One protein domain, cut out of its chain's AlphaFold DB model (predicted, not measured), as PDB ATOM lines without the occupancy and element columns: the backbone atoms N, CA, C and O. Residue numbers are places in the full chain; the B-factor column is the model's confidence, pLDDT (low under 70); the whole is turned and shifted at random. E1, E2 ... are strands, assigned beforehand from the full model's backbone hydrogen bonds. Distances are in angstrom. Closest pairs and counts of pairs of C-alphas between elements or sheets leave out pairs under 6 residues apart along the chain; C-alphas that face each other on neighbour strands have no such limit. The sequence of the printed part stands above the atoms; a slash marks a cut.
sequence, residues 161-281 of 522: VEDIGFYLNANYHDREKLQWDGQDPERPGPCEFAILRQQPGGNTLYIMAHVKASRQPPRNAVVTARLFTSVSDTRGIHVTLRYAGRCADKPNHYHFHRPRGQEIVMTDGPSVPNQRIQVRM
ATOM      1  N   VAL A 161     222.277 193.155 131.022       89.38
ATOM      2  CA  VAL A 161     223.112 194.039 131.840       89.38
ATOM      3  C   VAL A 161     222.239 195.237 132.203       89.38
ATOM      4  O   VAL A 161     221.815 195.986 131.322       89.38
ATOM      5  N   GLU A 162     221.915 195.369 133.483       90.81
ATOM      6  CA  GLU A 162     221.099 196.470 133.998       90.81
ATOM      7  C   GLU A 162     221.952 197.636 134.484       90.81
ATOM      8  O   GLU A 162     221.500 198.771 134.413       90.81
ATOM      9  N   ASP A 163     223.183 197.367 134.921       90.88
ATOM     10  CA  ASP A 163     224.132 198.410 135.294       90.88
ATOM     11  C   ASP A 163     225.579 197.952 135.074       90.88
ATOM     12  O   ASP A 163     225.879 196.754 135.095       90.88
ATOM     13  N   ILE A 164     226.481 198.906 134.871       92.00
ATOM     14  CA  ILE A 164     227.927 198.701 134.860       92.00
ATOM     15  C   ILE A 164     228.622 199.922 135.459       92.00
ATOM     16  O   ILE A 164     228.142 201.048 135.330       92.00
ATOM     17  N   GLY A 165     229.765 199.724 136.107       91.00
ATOM     18  CA  GLY A 165     230.533 200.844 136.624       91.00
ATOM     19  C   GLY A 165     231.831 200.482 137.319       91.00
ATOM     20  O   GLY A 165     232.335 199.363 137.216       91.00
ATOM     21  N   PHE A 166     232.350 201.486 138.019       88.12
ATOM     22  CA  PHE A 166     233.569 201.421 138.808       88.12
ATOM     23  C   PHE A 166     233.180 201.454 140.290       88.12
ATOM     24  O   PHE A 166     232.299 202.227 140.666       88.12
ATOM     25  N   TYR A 167     233.793 200.610 141.117       84.06
ATOM     26  CA  TYR A 167     233.408 200.414 142.521       84.06
ATOM     27  C   TYR A 167     234.640 200.258 143.412       84.06
ATOM     28  O   TYR A 167     235.671 199.765 142.955       84.06
ATOM     29  N   LEU A 168     234.521 200.624 144.691       76.69
ATOM     30  CA  LEU A 168     235.576 200.409 145.700       76.69
ATOM     31  C   LEU A 168     235.480 199.048 146.404       76.69
ATOM     32  O   LEU A 168     236.403 198.644 147.110       76.69
ATOM     33  N   ASN A 169     234.368 198.334 146.226       73.56
ATOM     34  CA  ASN A 169     234.094 197.071 146.899       73.56
ATOM     35  C   ASN A 169     233.367 196.096 145.960       73.56
ATOM     36  O   ASN A 169     232.611 196.490 145.070       73.56
ATOM     37  N   ALA A 170     233.615 194.805 146.166       68.94
ATOM     38  CA  ALA A 170     233.029 193.705 145.411       68.94
ATOM     39  C   ALA A 170     231.601 193.339 145.861       68.94
ATOM     40  O   ALA A 170     230.886 192.677 145.110       68.94
ATOM     41  N   ASN A 171     231.190 193.741 147.071       63.94
ATOM     42  CA  ASN A 171     230.013 193.184 147.750       63.94
ATOM     43  C   ASN A 171     228.675 193.877 147.466       63.94
ATOM     44  O   ASN A 171     227.662 193.419 147.983       63.94
ATOM     45  N   TYR A 172     228.654 194.886 146.596       66.62
ATOM     46  CA  TYR A 172     227.453 195.616 146.196       66.62
ATOM     47  C   TYR A 172     226.723 196.326 147.334       66.62
ATOM     48  O   TYR A 172     225.847 195.765 147.983       66.62
ATOM     49  N   HIS A 173     226.943 197.633 147.407       62.66
ATOM     50  CA  HIS A 173     225.883 198.581 147.726       62.66
ATOM     51  C   HIS A 173     225.896 199.701 146.679       62.66
ATOM     52  O   HIS A 173     226.968 200.143 146.281       62.66
ATOM     53  N   ASP A 174     224.734 200.210 146.237       61.75
ATOM     54  CA  ASP A 174     224.663 201.343 145.278       61.75
ATOM     55  C   ASP A 174     225.465 202.570 145.771       61.75
ATOM     56  O   ASP A 174     225.932 203.387 144.984       61.75
ATOM     57  N   ARG A 175     225.682 202.651 147.090       63.62
ATOM     58  CA  ARG A 175     226.532 203.640 147.761       63.62
ATOM     59  C   ARG A 175     228.026 203.497 147.475       63.62
ATOM     60  O   ARG A 175     228.738 204.435 147.779       63.62
ATOM     61  N   GLU A 176     228.481 202.355 146.964       74.25
ATOM     62  CA  GLU A 176     229.888 202.026 146.676       74.25
ATOM     63  C   GLU A 176     230.255 202.220 145.201       74.25
ATOM     64  O   GLU A 176     231.429 202.099 144.828       74.25
ATOM     65  N   LYS A 177     229.250 202.485 144.350       83.25
ATOM     66  CA  LYS A 177     229.480 202.888 142.967       83.25
ATOM     67  C   LYS A 177     230.144 204.250 142.997       83.25
ATOM     68  O   LYS A 177     229.597 205.201 143.545       83.25
ATOM     69  N   LEU A 178     231.317 204.315 142.391       83.25
ATOM     70  CA  LEU A 178     232.057 205.547 142.231       83.25
ATOM     71  C   LEU A 178     231.227 206.529 141.396       83.25
ATOM     72  O   LEU A 178     230.710 206.158 140.348       83.25
ATOM     73  N   GLN A 179     231.087 207.763 141.861       79.81
ATOM     74  CA  GLN A 179     230.363 208.835 141.182       79.81
ATOM     75  C   GLN A 179     231.238 210.071 141.078       79.81
ATOM     76  O   GLN A 179     232.134 210.284 141.884       79.81
ATOM     77  N   TRP A 180     230.977 210.891 140.077       74.00
ATOM     78  CA  TRP A 180     231.673 212.155 139.923       74.00
ATOM     79  C   TRP A 180     231.178 213.198 140.943       74.00
ATOM     80  O   TRP A 180     229.971 213.334 141.146       74.00
ATOM     81  N   ASP A 181     232.116 213.931 141.558       66.25
ATOM     82  CA  ASP A 181     231.868 215.042 142.495       66.25
ATOM     83  C   ASP A 181     231.139 216.206 141.789       66.25
ATOM     84  O   ASP A 181     231.782 217.090 141.220       66.25
ATOM     85  N   GLY A 182     229.804 216.204 141.798       54.81
ATOM     86  CA  GLY A 182     229.000 217.228 141.118       54.81
ATOM     87  C   GLY A 182     228.148 218.122 142.025       54.81
ATOM     88  O   GLY A 182     227.650 219.136 141.542       54.81
ATOM     89  N   GLN A 183     227.937 217.766 143.303       57.16
ATOM     90  CA  GLN A 183     226.937 218.446 144.149       57.16
ATOM     91  C   GLN A 183     227.507 219.281 145.302       57.16
ATOM     92  O   GLN A 183     227.051 220.406 145.491       57.16
ATOM     93  N   ASP A 184     228.496 218.778 146.050       66.44
ATOM     94  CA  ASP A 184     229.178 219.537 147.111       66.44
ATOM     95  C   ASP A 184     230.695 219.256 147.084       66.44
ATOM     96  O   ASP A 184     231.178 218.328 147.736       66.44
ATOM     97  N   PRO A 185     231.481 220.036 146.323       62.62
ATOM     98  CA  PRO A 185     232.929 219.843 146.208       62.62
ATOM     99  C   PRO A 185     233.681 220.034 147.532       62.62
ATOM    100  O   PRO A 185     234.789 219.512 147.684       62.62
ATOM    101  N   GLU A 186     233.103 220.768 148.487       65.62
ATOM    102  CA  GLU A 186     233.677 220.975 149.818       65.62
ATOM    103  C   GLU A 186     233.393 219.787 150.748       65.62
ATOM    104  O   GLU A 186     234.075 219.614 151.765       65.62
ATOM    105  N   ARG A 187     232.393 218.957 150.419       68.19
ATOM    106  CA  ARG A 187     231.966 217.793 151.207       68.19
ATOM    107  C   ARG A 187     231.542 216.631 150.299       68.19
ATOM    108  O   ARG A 187     230.374 216.238 150.335       68.19
ATOM    109  N   PRO A 188     232.478 216.046 149.529       66.50
ATOM    110  CA  PRO A 188     232.150 214.922 148.667       66.50
ATOM    111  C   PRO A 188     231.605 213.755 149.499       66.50
ATOM    112  O   PRO A 188     232.108 213.441 150.586       66.50
ATOM    113  N   GLY A 189     230.558 213.109 148.995       65.69
ATOM    114  CA  GLY A 189     230.017 211.888 149.576       65.69
ATOM    115  C   GLY A 189     231.040 210.736 149.579       65.69
ATOM    116  O   GLY A 189     232.040 210.782 148.869       65.69
ATOM    117  N   PRO A 190     230.795 209.640 150.323       58.66
ATOM    118  CA  PRO A 190     231.765 208.546 150.511       58.66
ATOM    119  C   PRO A 190     232.256 207.851 149.231       58.66
ATOM    120  O   PRO A 190     233.257 207.139 149.267       58.66
ATOM    121  N   CYS A 191     231.530 208.001 148.123       64.31
ATOM    122  CA  CYS A 191     231.890 207.473 146.806       64.31
ATOM    123  C   CYS A 191     231.791 208.524 145.703       64.31
ATOM    124  O   CYS A 191     231.909 208.174 144.529       64.31
ATOM    125  N   GLU A 192     231.605 209.793 146.071       68.44
ATOM    126  CA  GLU A 192     231.864 210.882 145.147       68.44
ATOM    127  C   GLU A 192     233.389 211.069 145.085       68.44
ATOM    128  O   GLU A 192     234.098 211.054 146.097       68.44
ATOM    129  N   PHE A 193     233.924 211.109 143.870       68.12
ATOM    130  CA  PHE A 193     235.336 211.329 143.626       68.12
ATOM    131  C   PHE A 193     235.508 212.050 142.279       68.12
ATOM    132  O   PHE A 193     234.895 211.699 141.268       68.12
ATOM    133  N   ALA A 194     236.361 213.073 142.230       64.06
ATOM    134  CA  ALA A 194     236.473 213.855 141.001       64.06
ATOM    135  C   ALA A 194     237.452 213.306 139.963       64.06
ATOM    136  O   ALA A 194     237.385 213.792 138.846       64.06
ATOM    137  N   ILE A 195     238.402 212.412 140.293       78.81
ATOM    138  CA  ILE A 195     239.431 211.927 139.341       78.81
ATOM    139  C   ILE A 195     239.920 210.517 139.721       78.81
ATOM    140  O   ILE A 195     240.476 210.304 140.803       78.81
ATOM    141  N   LEU A 196     239.762 209.540 138.821       78.56
ATOM    142  CA  LEU A 196     240.322 208.194 138.980       78.56
ATOM    143  C   LEU A 196     241.859 208.270 138.968       78.56
ATOM    144  O   LEU A 196     242.425 208.954 138.115       78.56
ATOM    145  N   ARG A 197     242.495 207.544 139.907       73.69
ATOM    146  CA  ARG A 197     243.928 207.523 140.308       73.69
ATOM    147  C   ARG A 197     244.279 208.265 141.602       73.69
ATOM    148  O   ARG A 197     245.225 207.860 142.263       73.69
ATOM    149  N   GLN A 198     243.504 209.261 142.033       67.06
ATOM    150  CA  GLN A 198     243.736 209.949 143.320       67.06
ATOM    151  C   GLN A 198     242.917 209.371 144.481       67.06
ATOM    152  O   GLN A 198     242.549 210.075 145.419       67.06
ATOM    153  N   GLN A 199     242.615 208.076 144.407       60.12
ATOM    154  CA  GLN A 199     241.912 207.367 145.469       60.12
ATOM    155  C   GLN A 199     242.821 207.220 146.703       60.12
ATOM    156  O   GLN A 199     244.041 207.113 146.548       60.12
ATOM    157  N   PRO A 200     242.261 207.178 147.925       55.56
ATOM    158  CA  PRO A 200     243.024 206.822 149.113       55.56
ATOM    159  C   PRO A 200     243.750 205.486 148.915       55.56
ATOM    160  O   PRO A 200     243.183 204.529 148.378       55.56
ATOM    161  N   GLY A 201     245.001 205.413 149.371       51.06
ATOM    162  CA  GLY A 201     245.758 204.166 149.353       51.06
ATOM    163  C   GLY A 201     245.034 203.077 150.152       51.06
ATOM    164  O   GLY A 201     244.545 203.327 151.250       51.06
ATOM    165  N   GLY A 202     244.967 201.865 149.601       55.94
ATOM    166  CA  GLY A 202     244.371 200.681 150.241       55.94
ATOM    167  C   GLY A 202     243.180 200.051 149.507       55.94
ATOM    168  O   GLY A 202     242.901 198.879 149.745       55.94
ATOM    169  N   ASN A 203     242.520 200.757 148.579       64.44
ATOM    170  CA  ASN A 203     241.264 200.283 147.975       64.44
ATOM    171  C   ASN A 203     241.440 199.641 146.588       64.44
ATOM    172  O   ASN A 203     241.968 200.252 145.664       64.44
ATOM    173  N   THR A 204     240.949 198.416 146.409       70.81
ATOM    174  CA  THR A 204     240.878 197.750 145.096       70.81
ATOM    175  C   THR A 204     239.763 198.379 144.259       70.81
ATOM    176  O   THR A 204     238.623 198.463 144.707       70.81
ATOM    177  N   LEU A 205     240.077 198.801 143.034       78.88
ATOM    178  CA  LEU A 205     239.101 199.278 142.062       78.88
ATOM    179  C   LEU A 205     238.455 198.081 141.355       78.88
ATOM    180  O   LEU A 205     239.131 197.233 140.780       78.88
ATOM    181  N   TYR A 206     237.134 198.014 141.330       81.12
ATOM    182  CA  TYR A 206     236.405 196.964 140.627       81.12
ATOM    183  C   TYR A 206     235.710 197.541 139.407       81.12
ATOM    184  O   TYR A 206     235.022 198.554 139.502       81.12
ATOM    185  N   ILE A 207     235.832 196.851 138.273       87.19
ATOM    186  CA  ILE A 207     234.855 196.986 137.193       87.19
ATOM    187  C   ILE A 207     233.787 195.932 137.451       87.19
ATOM    188  O   ILE A 207     234.108 194.741 137.499       87.19
ATOM    189  N   MET A 208     232.540 196.360 137.629       89.12
ATOM    190  CA  MET A 208     231.428 195.468 137.948       89.12
ATOM    191  C   MET A 208     230.247 195.719 137.018       89.12
ATOM    192  O   MET A 208     229.891 196.865 136.762       89.12
ATOM    193  N   ALA A 209     229.644 194.634 136.538       91.12
ATOM    194  CA  ALA A 209     228.373 194.619 135.836       91.12
ATOM    195  C   ALA A 209     227.313 193.895 136.673       91.12
ATOM    196  O   ALA A 209     227.565 192.848 137.284       91.12
ATOM    197  N   HIS A 210     226.107 194.444 136.643       89.56
ATOM    198  CA  HIS A 210     224.913 193.884 137.250       89.56
ATOM    199  C   HIS A 210     224.057 193.263 136.171       89.56
ATOM    200  O   HIS A 210     223.670 193.914 135.200       89.56
ATOM    201  N   VAL A 211     223.758 191.986 136.355       90.25
ATOM    202  CA  VAL A 211     223.021 191.215 135.369       90.25
ATOM    203  C   VAL A 211     221.763 190.661 135.999       90.25
ATOM    204  O   VAL A 211     221.820 189.939 136.998       90.25
ATOM    205  N   LYS A 212     220.622 190.951 135.379       89.81
ATOM    206  CA  LYS A 212     219.347 190.345 135.743       89.81
ATOM    207  C   LYS A 212     219.102 189.099 134.917       89.81
ATOM    208  O   LYS A 212     219.157 189.123 133.684       89.81
ATOM    209  N   ALA A 213     218.785 188.008 135.603       87.38
ATOM    210  CA  ALA A 213     218.446 186.749 134.960       87.38
ATOM    211  C   ALA A 213     217.408 185.971 135.761       87.38
ATOM    212  O   ALA A 213     217.430 185.938 136.985       87.38
ATOM    213  N   SER A 214     216.506 185.290 135.057       83.75
ATOM    214  CA  SER A 214     215.479 184.436 135.668       83.75
ATOM    215  C   SER A 214     216.041 183.161 136.306       83.75
ATOM    216  O   SER A 214     215.329 182.469 137.031       83.75
ATOM    217  N   ARG A 215     217.303 182.828 136.019       83.62
ATOM    218  CA  ARG A 215     218.033 181.688 136.573       83.62
ATOM    219  C   ARG A 215     219.443 182.115 136.944       83.62
ATOM    220  O   ARG A 215     219.996 183.026 136.329       83.62
ATOM    221  N   GLN A 216     220.023 181.407 137.909       85.56
ATOM    222  CA  GLN A 216     221.403 181.631 138.308       85.56
ATOM    223  C   GLN A 216     222.357 181.387 137.127       85.56
ATOM    224  O   GLN A 216     222.244 180.340 136.481       85.56
ATOM    225  N   PRO A 217     223.287 182.319 136.848       85.19
ATOM    226  CA  PRO A 217     224.307 182.117 135.834       85.19
ATOM    227  C   PRO A 217     225.204 180.932 136.221       85.19
ATOM    228  O   PRO A 217     225.474 180.728 137.411       85.19
ATOM    229  N   PRO A 218     225.691 180.144 135.248       80.31
ATOM    230  CA  PRO A 218     226.687 179.119 135.529       80.31
ATOM    231  C   PRO A 218     227.985 179.756 136.050       80.31
ATOM    232  O   PRO A 218     228.269 180.922 135.787       80.31
ATOM    233  N   ARG A 219     228.799 178.989 136.787       76.12
ATOM    234  CA  ARG A 219     230.031 179.507 137.422       76.12
ATOM    235  C   ARG A 219     231.038 180.100 136.432       76.12
ATOM    236  O   ARG A 219     231.776 181.004 136.793       76.12
ATOM    237  N   ASN A 220     231.049 179.607 135.199       73.50
ATOM    238  CA  ASN A 220     231.905 180.087 134.117       73.50
ATOM    239  C   ASN A 220     231.252 181.191 133.265       73.50
ATOM    240  O   ASN A 220     231.793 181.544 132.220       73.50
ATOM    241  N   ALA A 221     230.089 181.721 133.662       80.62
ATOM    242  CA  ALA A 221     229.473 182.831 132.952       80.62
ATOM    243  C   ALA A 221     230.379 184.066 133.001       80.62
ATOM    244  O   ALA A 221     230.984 184.384 134.030       80.62
ATOM    245  N   VAL A 222     230.402 184.801 131.891       83.88
ATOM    246  CA  VAL A 222     231.157 186.045 131.760       83.88
ATOM    247  C   VAL A 222     230.307 187.141 131.133       83.88
ATOM    248  O   VAL A 222     229.445 186.879 130.293       83.88
ATOM    249  N   VAL A 223     230.593 188.382 131.515       85.31
ATOM    250  CA  VAL A 223     230.156 189.586 130.804       85.31
ATOM    251  C   VAL A 223     231.381 190.188 130.140       85.31
ATOM    252  O   VAL A 223     232.405 190.384 130.787       85.31
ATOM    253  N   THR A 224     231.288 190.484 128.848       84.25
ATOM    254  CA  THR A 224     232.317 191.274 128.168       84.25
ATOM    255  C   THR A 224     231.917 192.740 128.223       84.25
ATOM    256  O   THR A 224     230.849 193.109 127.735       84.25
ATOM    257  N   ALA A 225     232.771 193.563 128.818       87.62
ATOM    258  CA  ALA A 225     232.666 195.013 128.798       87.62
ATOM    259  C   ALA A 225     233.751 195.599 127.890       87.62
ATOM    260  O   ALA A 225     234.820 195.016 127.736       87.62
ATOM    261  N   ARG A 226     233.496 196.760 127.303       87.12
ATOM    262  CA  ARG A 226     234.500 197.568 126.614       87.12
ATOM    263  C   ARG A 226     234.939 198.683 127.554       87.12
ATOM    264  O   ARG A 226     234.088 199.386 128.088       87.12
ATOM    265  N   LEU A 227     236.241 198.829 127.755       88.12
ATOM    266  CA  LEU A 227     236.849 199.920 128.508       88.12
ATOM    267  C   LEU A 227     237.659 200.769 127.535       88.12
ATOM    268  O   LEU A 227     238.529 200.228 126.864       88.12
ATOM    269  N   PHE A 228     237.372 202.056 127.439       86.56
ATOM    270  CA  PHE A 228     238.031 202.967 126.504       86.56
ATOM    271  C   PHE A 228     238.164 204.350 127.132       86.56
ATOM    272  O   PHE A 228     237.443 204.664 128.083       86.56
ATOM    273  N   THR A 229     239.064 205.172 126.605       88.06
ATOM    274  CA  THR A 229     239.174 206.575 127.013       88.06
ATOM    275  C   THR A 229     238.850 207.521 125.868       88.06
ATOM    276  O   THR A 229     238.728 207.112 124.711       88.06
ATOM    277  N   SER A 230     238.610 208.789 126.198       86.50
ATOM    278  CA  SER A 230     238.229 209.795 125.204       86.50
ATOM    279  C   SER A 230     239.364 210.192 124.269       86.50
ATOM    280  O   SER A 230     239.063 210.650 123.168       86.50
ATOM    281  N   VAL A 231     240.625 210.047 124.689       79.94
ATOM    282  CA  VAL A 231     241.779 210.428 123.870       79.94
ATOM    283  C   VAL A 231     242.771 209.279 123.753       79.94
ATOM    284  O   VAL A 231     242.925 208.728 122.664       79.94
ATOM    285  N   SER A 232     243.309 208.832 124.886       77.75
ATOM    286  CA  SER A 232     244.422 207.885 124.910       77.75
ATOM    287  C   SER A 232     244.096 206.515 124.324       77.75
ATOM    288  O   SER A 232     244.933 205.943 123.660       77.75
ATOM    289  N   ASP A 233     242.898 205.959 124.514       78.00
ATOM    290  CA  ASP A 233     242.503 204.661 123.953       78.00
ATOM    291  C   ASP A 233     241.046 204.678 123.491       78.00
ATOM    292  O   ASP A 233     240.158 204.055 124.082       78.00
ATOM    293  N   THR A 234     240.780 205.392 122.400       82.06
ATOM    294  CA  THR A 234     239.424 205.502 121.826       82.06
ATOM    295  C   THR A 234     238.875 204.174 121.297       82.06
ATOM    296  O   THR A 234     237.656 203.971 121.207       82.06
ATOM    297  N   ARG A 235     239.756 203.228 120.947       76.81
ATOM    298  CA  ARG A 235     239.365 201.871 120.532       76.81
ATOM    299  C   ARG A 235     239.034 201.012 121.744       76.81
ATOM    300  O   ARG A 235     238.049 200.267 121.696       76.81
ATOM    301  N   GLY A 236     239.770 201.191 122.827       77.62
ATOM    302  CA  GLY A 236     239.581 200.498 124.078       77.62
ATOM    303  C   GLY A 236     239.968 199.032 124.031       77.62
ATOM    304  O   GLY A 236     240.274 198.439 122.992       77.62
ATOM    305  N   ILE A 237     239.832 198.418 125.194       74.75
ATOM    306  CA  ILE A 237     240.073 197.007 125.435       74.75
ATOM    307  C   ILE A 237     238.781 196.300 125.831       74.75
ATOM    308  O   ILE A 237     237.882 196.871 126.451       74.75
ATOM    309  N   HIS A 238     238.703 195.015 125.498       78.31
ATOM    310  CA  HIS A 238     237.658 194.152 126.030       78.31
ATOM    311  C   HIS A 238     238.084 193.652 127.411       78.31
ATOM    312  O   HIS A 238     239.172 193.104 127.594       78.31
ATOM    313  N   VAL A 239     237.212 193.846 128.390       78.50
ATOM    314  CA  VAL A 239     237.378 193.399 129.764       78.50
ATOM    315  C   VAL A 239     236.362 192.301 130.033       78.50
ATOM    316  O   VAL A 239     235.153 192.527 130.022       78.50
ATOM    317  N   THR A 240     236.864 191.104 130.307       80.44
ATOM    318  CA  THR A 240     236.051 189.981 130.771       80.44
ATOM    319  C   THR A 240     235.765 190.134 132.264       80.44
ATOM    320  O   THR A 240     236.691 190.191 133.075       80.44
ATOM    321  N   LEU A 241     234.487 190.184 132.630       85.62
ATOM    322  CA  LEU A 241     233.992 190.198 134.004       85.62
ATOM    323  C   LEU A 241     233.454 188.805 134.337       85.62
ATOM    324  O   LEU A 241     232.577 188.300 133.632       85.62
ATOM    325  N   ARG A 242     233.978 188.172 135.388       85.25
ATOM    326  CA  ARG A 242     233.593 186.807 135.780       85.25
ATOM    327  C   ARG A 242     232.421 186.845 136.750       85.25
ATOM    328  O   ARG A 242     232.345 187.755 137.574       85.25
ATOM    329  N   TYR A 243     231.529 185.859 136.661       87.12
ATOM    330  CA  TYR A 243     230.452 185.691 137.631       87.12
ATOM    331  C   TYR A 243     231.018 185.572 139.052       87.12
ATOM    332  O   TYR A 243     231.820 184.687 139.341       87.12
ATOM    333  N   ALA A 244     230.587 186.473 139.927       85.19
ATOM    334  CA  ALA A 244     231.079 186.604 141.292       85.19
ATOM    335  C   ALA A 244     230.071 186.131 142.342       85.19
ATOM    336  O   ALA A 244     230.445 185.794 143.462       85.19
ATOM    337  N   GLY A 245     228.786 186.074 141.990       86.75
ATOM    338  CA  GLY A 245     227.750 185.633 142.911       86.75
ATOM    339  C   GLY A 245     226.421 186.337 142.709       86.75
ATOM    340  O   GLY A 245     226.227 187.140 141.795       86.75
ATOM    341  N   ARG A 246     225.475 186.001 143.580       86.94
ATOM    342  CA  ARG A 246     224.151 186.617 143.619       86.94
ATOM    343  C   ARG A 246     224.216 187.944 144.372       86.94
ATOM    344  O   ARG A 246     224.902 188.044 145.381       86.94
ATOM    345  N   CYS A 247     223.447 188.917 143.904       81.69
ATOM    346  CA  CYS A 247     223.204 190.159 144.621       81.69
ATOM    347  C   CYS A 247     222.396 189.909 145.894       81.69
ATOM    348  O   CYS A 247     221.337 189.275 145.844       81.69
ATOM    349  N   ALA A 248     222.910 190.392 147.026       78.88
ATOM    350  CA  ALA A 248     222.257 190.254 148.324       78.88
ATOM    351  C   ALA A 248     220.962 191.083 148.398       78.88
ATOM    352  O   ALA A 248     219.953 190.601 148.909       78.88
ATOM    353  N   ASP A 249     220.973 192.281 147.812       76.94
ATOM    354  CA  ASP A 249     219.893 193.260 147.963       76.94
ATOM    355  C   ASP A 249     218.771 193.102 146.923       76.94
ATOM    356  O   ASP A 249     217.638 193.527 147.155       76.94
ATOM    357  N   LYS A 250     219.051 192.494 145.758       81.00
ATOM    358  CA  LYS A 250     218.085 192.370 144.653       81.00
ATOM    359  C   LYS A 250     217.888 190.905 144.233       81.00
ATOM    360  O   LYS A 250     218.821 190.262 143.741       81.00
ATOM    361  N   PRO A 251     216.668 190.338 144.351       83.19
ATOM    362  CA  PRO A 251     216.401 188.984 143.878       83.19
ATOM    363  C   PRO A 251     216.603 188.895 142.359       83.19
ATOM    364  O   PRO A 251     216.278 189.831 141.633       83.19
ATOM    365  N   ASN A 252     217.122 187.764 141.870       86.88
ATOM    366  CA  ASN A 252     217.402 187.514 140.443       86.88
ATOM    367  C   ASN A 252     218.454 188.441 139.799       86.88
ATOM    368  O   ASN A 252     218.509 188.543 138.572       86.88
ATOM    369  N   HIS A 253     219.287 189.097 140.611       89.44
ATOM    370  CA  HIS A 253     220.428 189.882 140.143       89.44
ATOM    371  C   HIS A 253     221.735 189.203 140.533       89.44
ATOM    372  O   HIS A 253     221.841 188.549 141.576       89.44
ATOM    373  N   TYR A 254     222.728 189.363 139.673       89.12
ATOM    374  CA  TYR A 254     223.997 188.661 139.742       89.12
ATOM    375  C   TYR A 254     225.139 189.624 139.439       89.12
ATOM    376  O   TYR A 254     225.021 190.475 138.554       89.12
ATOM    377  N   HIS A 255     226.234 189.476 140.177       89.44
ATOM    378  CA  HIS A 255     227.433 190.286 140.025       89.44
ATOM    379  C   HIS A 255     228.412 189.610 139.089       89.44
ATOM    380  O   HIS A 255     228.687 188.413 139.203       89.44
ATOM    381  N   PHE A 256     228.958 190.408 138.185       90.19
ATOM    382  CA  PHE A 256     230.099 190.051 137.370       90.19
ATOM    383  C   PHE A 256     231.154 191.108 137.614       90.19
ATOM    384  O   PHE A 256     230.891 192.279 137.358       90.19
ATOM    385  N   HIS A 257     232.326 190.736 138.109       85.56
ATOM    386  CA  HIS A 257     233.363 191.726 138.363       85.56
ATOM    387  C   HIS A 257     234.747 191.235 137.976       85.56
ATOM    388  O   HIS A 257     235.025 190.036 137.895       85.56
ATOM    389  N   ARG A 258     235.641 192.198 137.775       75.94
ATOM    390  CA  ARG A 258     237.080 191.977 137.691       75.94
ATOM    391  C   ARG A 258     237.760 192.894 138.710       75.94
ATOM    392  O   ARG A 258     237.610 194.112 138.575       75.94
ATOM    393  N   PRO A 259     238.470 192.350 139.719       67.12
ATOM    394  CA  PRO A 259     239.277 193.178 140.604       67.12
ATOM    395  C   PRO A 259     240.429 193.803 139.816       67.12
ATOM    396  O   PRO A 259     241.031 193.160 138.952       67.12
ATOM    397  N   ARG A 260     240.742 195.056 140.124       66.44
ATOM    398  CA  ARG A 260     241.930 195.782 139.675       66.44
ATOM    399  C   ARG A 260     242.500 196.518 140.888       66.44
ATOM    400  O   ARG A 260     241.768 197.023 141.726       66.44
ATOM    401  N   GLY A 261     243.812 196.544 141.033       57.72
ATOM    402  CA  GLY A 261     244.472 197.337 142.070       57.72
ATOM    403  C   GLY A 261     244.276 198.839 141.857       57.72
ATOM    404  O   GLY A 261     243.650 199.281 140.896       57.72
ATOM    405  N   GLN A 262     244.807 199.615 142.800       58.81
ATOM    406  CA  GLN A 262     244.529 201.048 142.986       58.81
ATOM    407  C   GLN A 262     244.845 201.933 141.772       58.81
ATOM    408  O   GLN A 262     244.300 203.029 141.657       58.81
ATOM    409  N   GLU A 263     245.733 201.487 140.883       61.56
ATOM    410  CA  GLU A 263     246.304 202.344 139.852       61.56
ATOM    411  C   GLU A 263     245.709 202.050 138.468       61.56
ATOM    412  O   GLU A 263     245.848 200.948 137.922       61.56
ATOM    413  N   ILE A 264     245.057 203.067 137.895       70.31
ATOM    414  CA  ILE A 264     244.895 203.177 136.445       70.31
ATOM    415  C   ILE A 264     246.171 203.822 135.928       70.31
ATOM    416  O   ILE A 264     246.515 204.917 136.373       70.31
ATOM    417  N   VAL A 265     246.878 203.142 135.034       65.19
ATOM    418  CA  VAL A 265     248.115 203.655 134.450       65.19
ATOM    419  C   VAL A 265     247.909 203.820 132.953       65.19
ATOM    420  O   VAL A 265     247.504 202.879 132.265       65.19
ATOM    421  N   MET A 266     248.189 205.029 132.484       68.25
ATOM    422  CA  MET A 266     248.334 205.362 131.075       68.25
ATOM    423  C   MET A 266     249.792 205.061 130.706       68.25
ATOM    424  O   MET A 266     250.683 205.648 131.320       68.25
ATOM    425  N   THR A 267     250.069 204.091 129.827       60.06
ATOM    426  CA  THR A 267     251.461 203.761 129.456       60.06
ATOM    427  C   THR A 267     251.646 203.405 127.987       60.06
ATOM    428  O   THR A 267     250.811 202.723 127.383       60.06
ATOM    429  N   ASP A 268     252.832 203.757 127.487       47.88
ATOM    430  CA  ASP A 268     253.431 203.286 126.238       47.88
ATOM    431  C   ASP A 268     254.244 202.007 126.513       47.88
ATOM    432  O   ASP A 268     255.463 202.045 126.672       47.88
ATOM    433  N   GLY A 269     253.615 200.839 126.694       46.62
ATOM    434  CA  GLY A 269     254.419 199.641 126.983       46.62
ATOM    435  C   GLY A 269     253.691 198.305 127.120       46.62
ATOM    436  O   GLY A 269     252.459 198.268 127.189       46.62
ATOM    437  N   PRO A 270     254.445 197.184 127.152       43.12
ATOM    438  CA  PRO A 270     253.887 195.851 127.362       43.12
ATOM    439  C   PRO A 270     253.217 195.734 128.739       43.12
ATOM    440  O   PRO A 270     253.449 196.542 129.637       43.12
ATOM    441  N   SER A 271     252.344 194.734 128.873       45.53
ATOM    442  CA  SER A 271     251.424 194.560 130.000       45.53
ATOM    443  C   SER A 271     252.088 194.707 131.375       45.53
ATOM    444  O   SER A 271     252.982 193.936 131.725       45.53
ATOM    445  N   VAL A 272     251.601 195.650 132.181       46.53
ATOM    446  CA  VAL A 272     251.914 195.758 133.620       46.53
ATOM    447  C   VAL A 272     251.212 194.599 134.362       46.53
ATOM    448  O   VAL A 272     250.170 194.145 133.881       46.53
ATOM    449  N   PRO A 273     251.709 194.102 135.519       48.28
ATOM    450  CA  PRO A 273     251.066 193.009 136.255       48.28
ATOM    451  C   PRO A 273     249.548 193.182 136.423       48.28
ATOM    452  O   PRO A 273     249.068 194.300 136.635       48.28
ATOM    453  N   ASN A 274     248.806 192.063 136.407       49.62
ATOM    454  CA  ASN A 274     247.329 191.935 136.388       49.62
ATOM    455  C   ASN A 274     246.551 192.727 137.467       49.62
ATOM    456  O   ASN A 274     245.321 192.758 137.462       49.62
ATOM    457  N   GLN A 275     247.256 193.400 138.373       50.66
ATOM    458  CA  GLN A 275     246.750 194.268 139.425       50.66
ATOM    459  C   GLN A 275     246.507 195.719 138.977       50.66
ATOM    460  O   GLN A 275     246.178 196.532 139.824       50.66
ATOM    461  N   ARG A 276     246.657 196.115 137.708       59.72
ATOM    462  CA  ARG A 276     246.409 197.515 137.281       59.72
ATOM    463  C   ARG A 276     245.463 197.593 136.094       59.72
ATOM    464  O   ARG A 276     245.379 196.641 135.317       59.72
ATOM    465  N   ILE A 277     244.708 198.685 135.962       64.94
ATOM    466  CA  ILE A 277     244.015 198.989 134.701       64.94
ATOM    467  C   ILE A 277     245.036 199.684 133.816       64.94
ATOM    468  O   ILE A 277     245.423 200.811 134.106       64.94
ATOM    469  N   GLN A 278     245.467 199.006 132.759       67.62
ATOM    470  CA  GLN A 278     246.297 199.624 131.741       67.62
ATOM    471  C   GLN A 278     245.399 200.103 130.610       67.62
ATOM    472  O   GLN A 278     244.663 199.311 130.015       67.62
ATOM    473  N   VAL A 279     245.455 201.399 130.353       67.50
ATOM    474  CA  VAL A 279     244.913 202.005 129.144       67.50
ATOM    475  C   VAL A 279     246.105 202.192 128.224       67.50
ATOM    476  O   VAL A 279     247.118 202.771 128.621       67.50
ATOM    477  N   ARG A 280     246.015 201.619 127.026       65.88
ATOM    478  CA  ARG A 280     247.082 201.745 126.046       65.88
ATOM    479  C   ARG A 280     246.978 203.136 125.451       65.88
ATOM    480  O   ARG A 280     245.972 203.408 124.811       65.88
ATOM    481  N   MET A 281     247.999 203.962 125.614       63.84
ATOM    482  CA  MET A 281     248.098 205.162 124.795       63.84
ATOM    483  C   MET A 281     248.128 204.696 123.334       63.84
ATOM    484  O   MET A 281     248.906 203.813 122.955       63.84
TER     485      MET A 281
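What this domain is: This is residues 161 to 281 of the 522 residues of an uncharacterized protein of Armatimonadetes bacterium (UniProt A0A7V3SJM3). One five-stranded sheet, strongly twisted and curled like part of a barrel, folds back on itself at E5, with E1 and E2 facing E4 and E3. The small ribbon of E6 and E7 lies by one end of it, and a long loop, residues 168 to 204, reaches away. The printed part has 121 residues, no named helix and seven named strands, E1 to E7 along the chain; the class is all strand, though under half of the residues, 49, are in them. The large sheet, E1 E2 E5 E4 E3, is antiparallel. The whole is compact, radius of gyration of the C-alphas 15.2 A, spans 41 by 39 by 25 A.

How they stand to each other: In the folded sheet E5, residues 253 to 260, is the hinge between two leaves that face each other: E1, residues 161 to 167, with E2, residues 205 to 212; and E4, residues 237 to 246, with E3, residues 222 to 229. E2 is antiparallel to E5, with N 209 and O 256 2.8 A apart, and forms a hairpin with E1, with N 165 and O 208 2.9 A apart. E4 is staggered: residues 242 to 246 pair with E5, N 244 and O 255 being 2.8 A apart, and residues 237 to 242 with E3, N 225 and O 239 being 2.9 A apart. E3, E4 and E5 are a meander, each the antiparallel neighbour of the one before; with E2, antiparallel neighbour of E5, they make a Greek key. E6, residues 264 to 267, and E7, residues 277 to 280, are parallel at 27 degrees, with N 265 and O 277 2.9 A apart. The closest C-alphas of E5 and E7, Arg 260 and Ile 277, are 6.3 A apart.

Where its parts are: E1 begins at C-alpha 161 (223.112, 194.039, 131.840). E4 is 26.3 A long, E2 22.6 A; E7 ends at C-alpha 280 (247.082, 201.745, 126.046).

The domain as a whole: The printed part has no cut; its farthest C-alphas, Glu 186 and Pro 218, are 44.8 A apart. The link from E1 to E2 is long. Confidence is under 70 in 48 residues, among them 181 to 194 and 265 to 281.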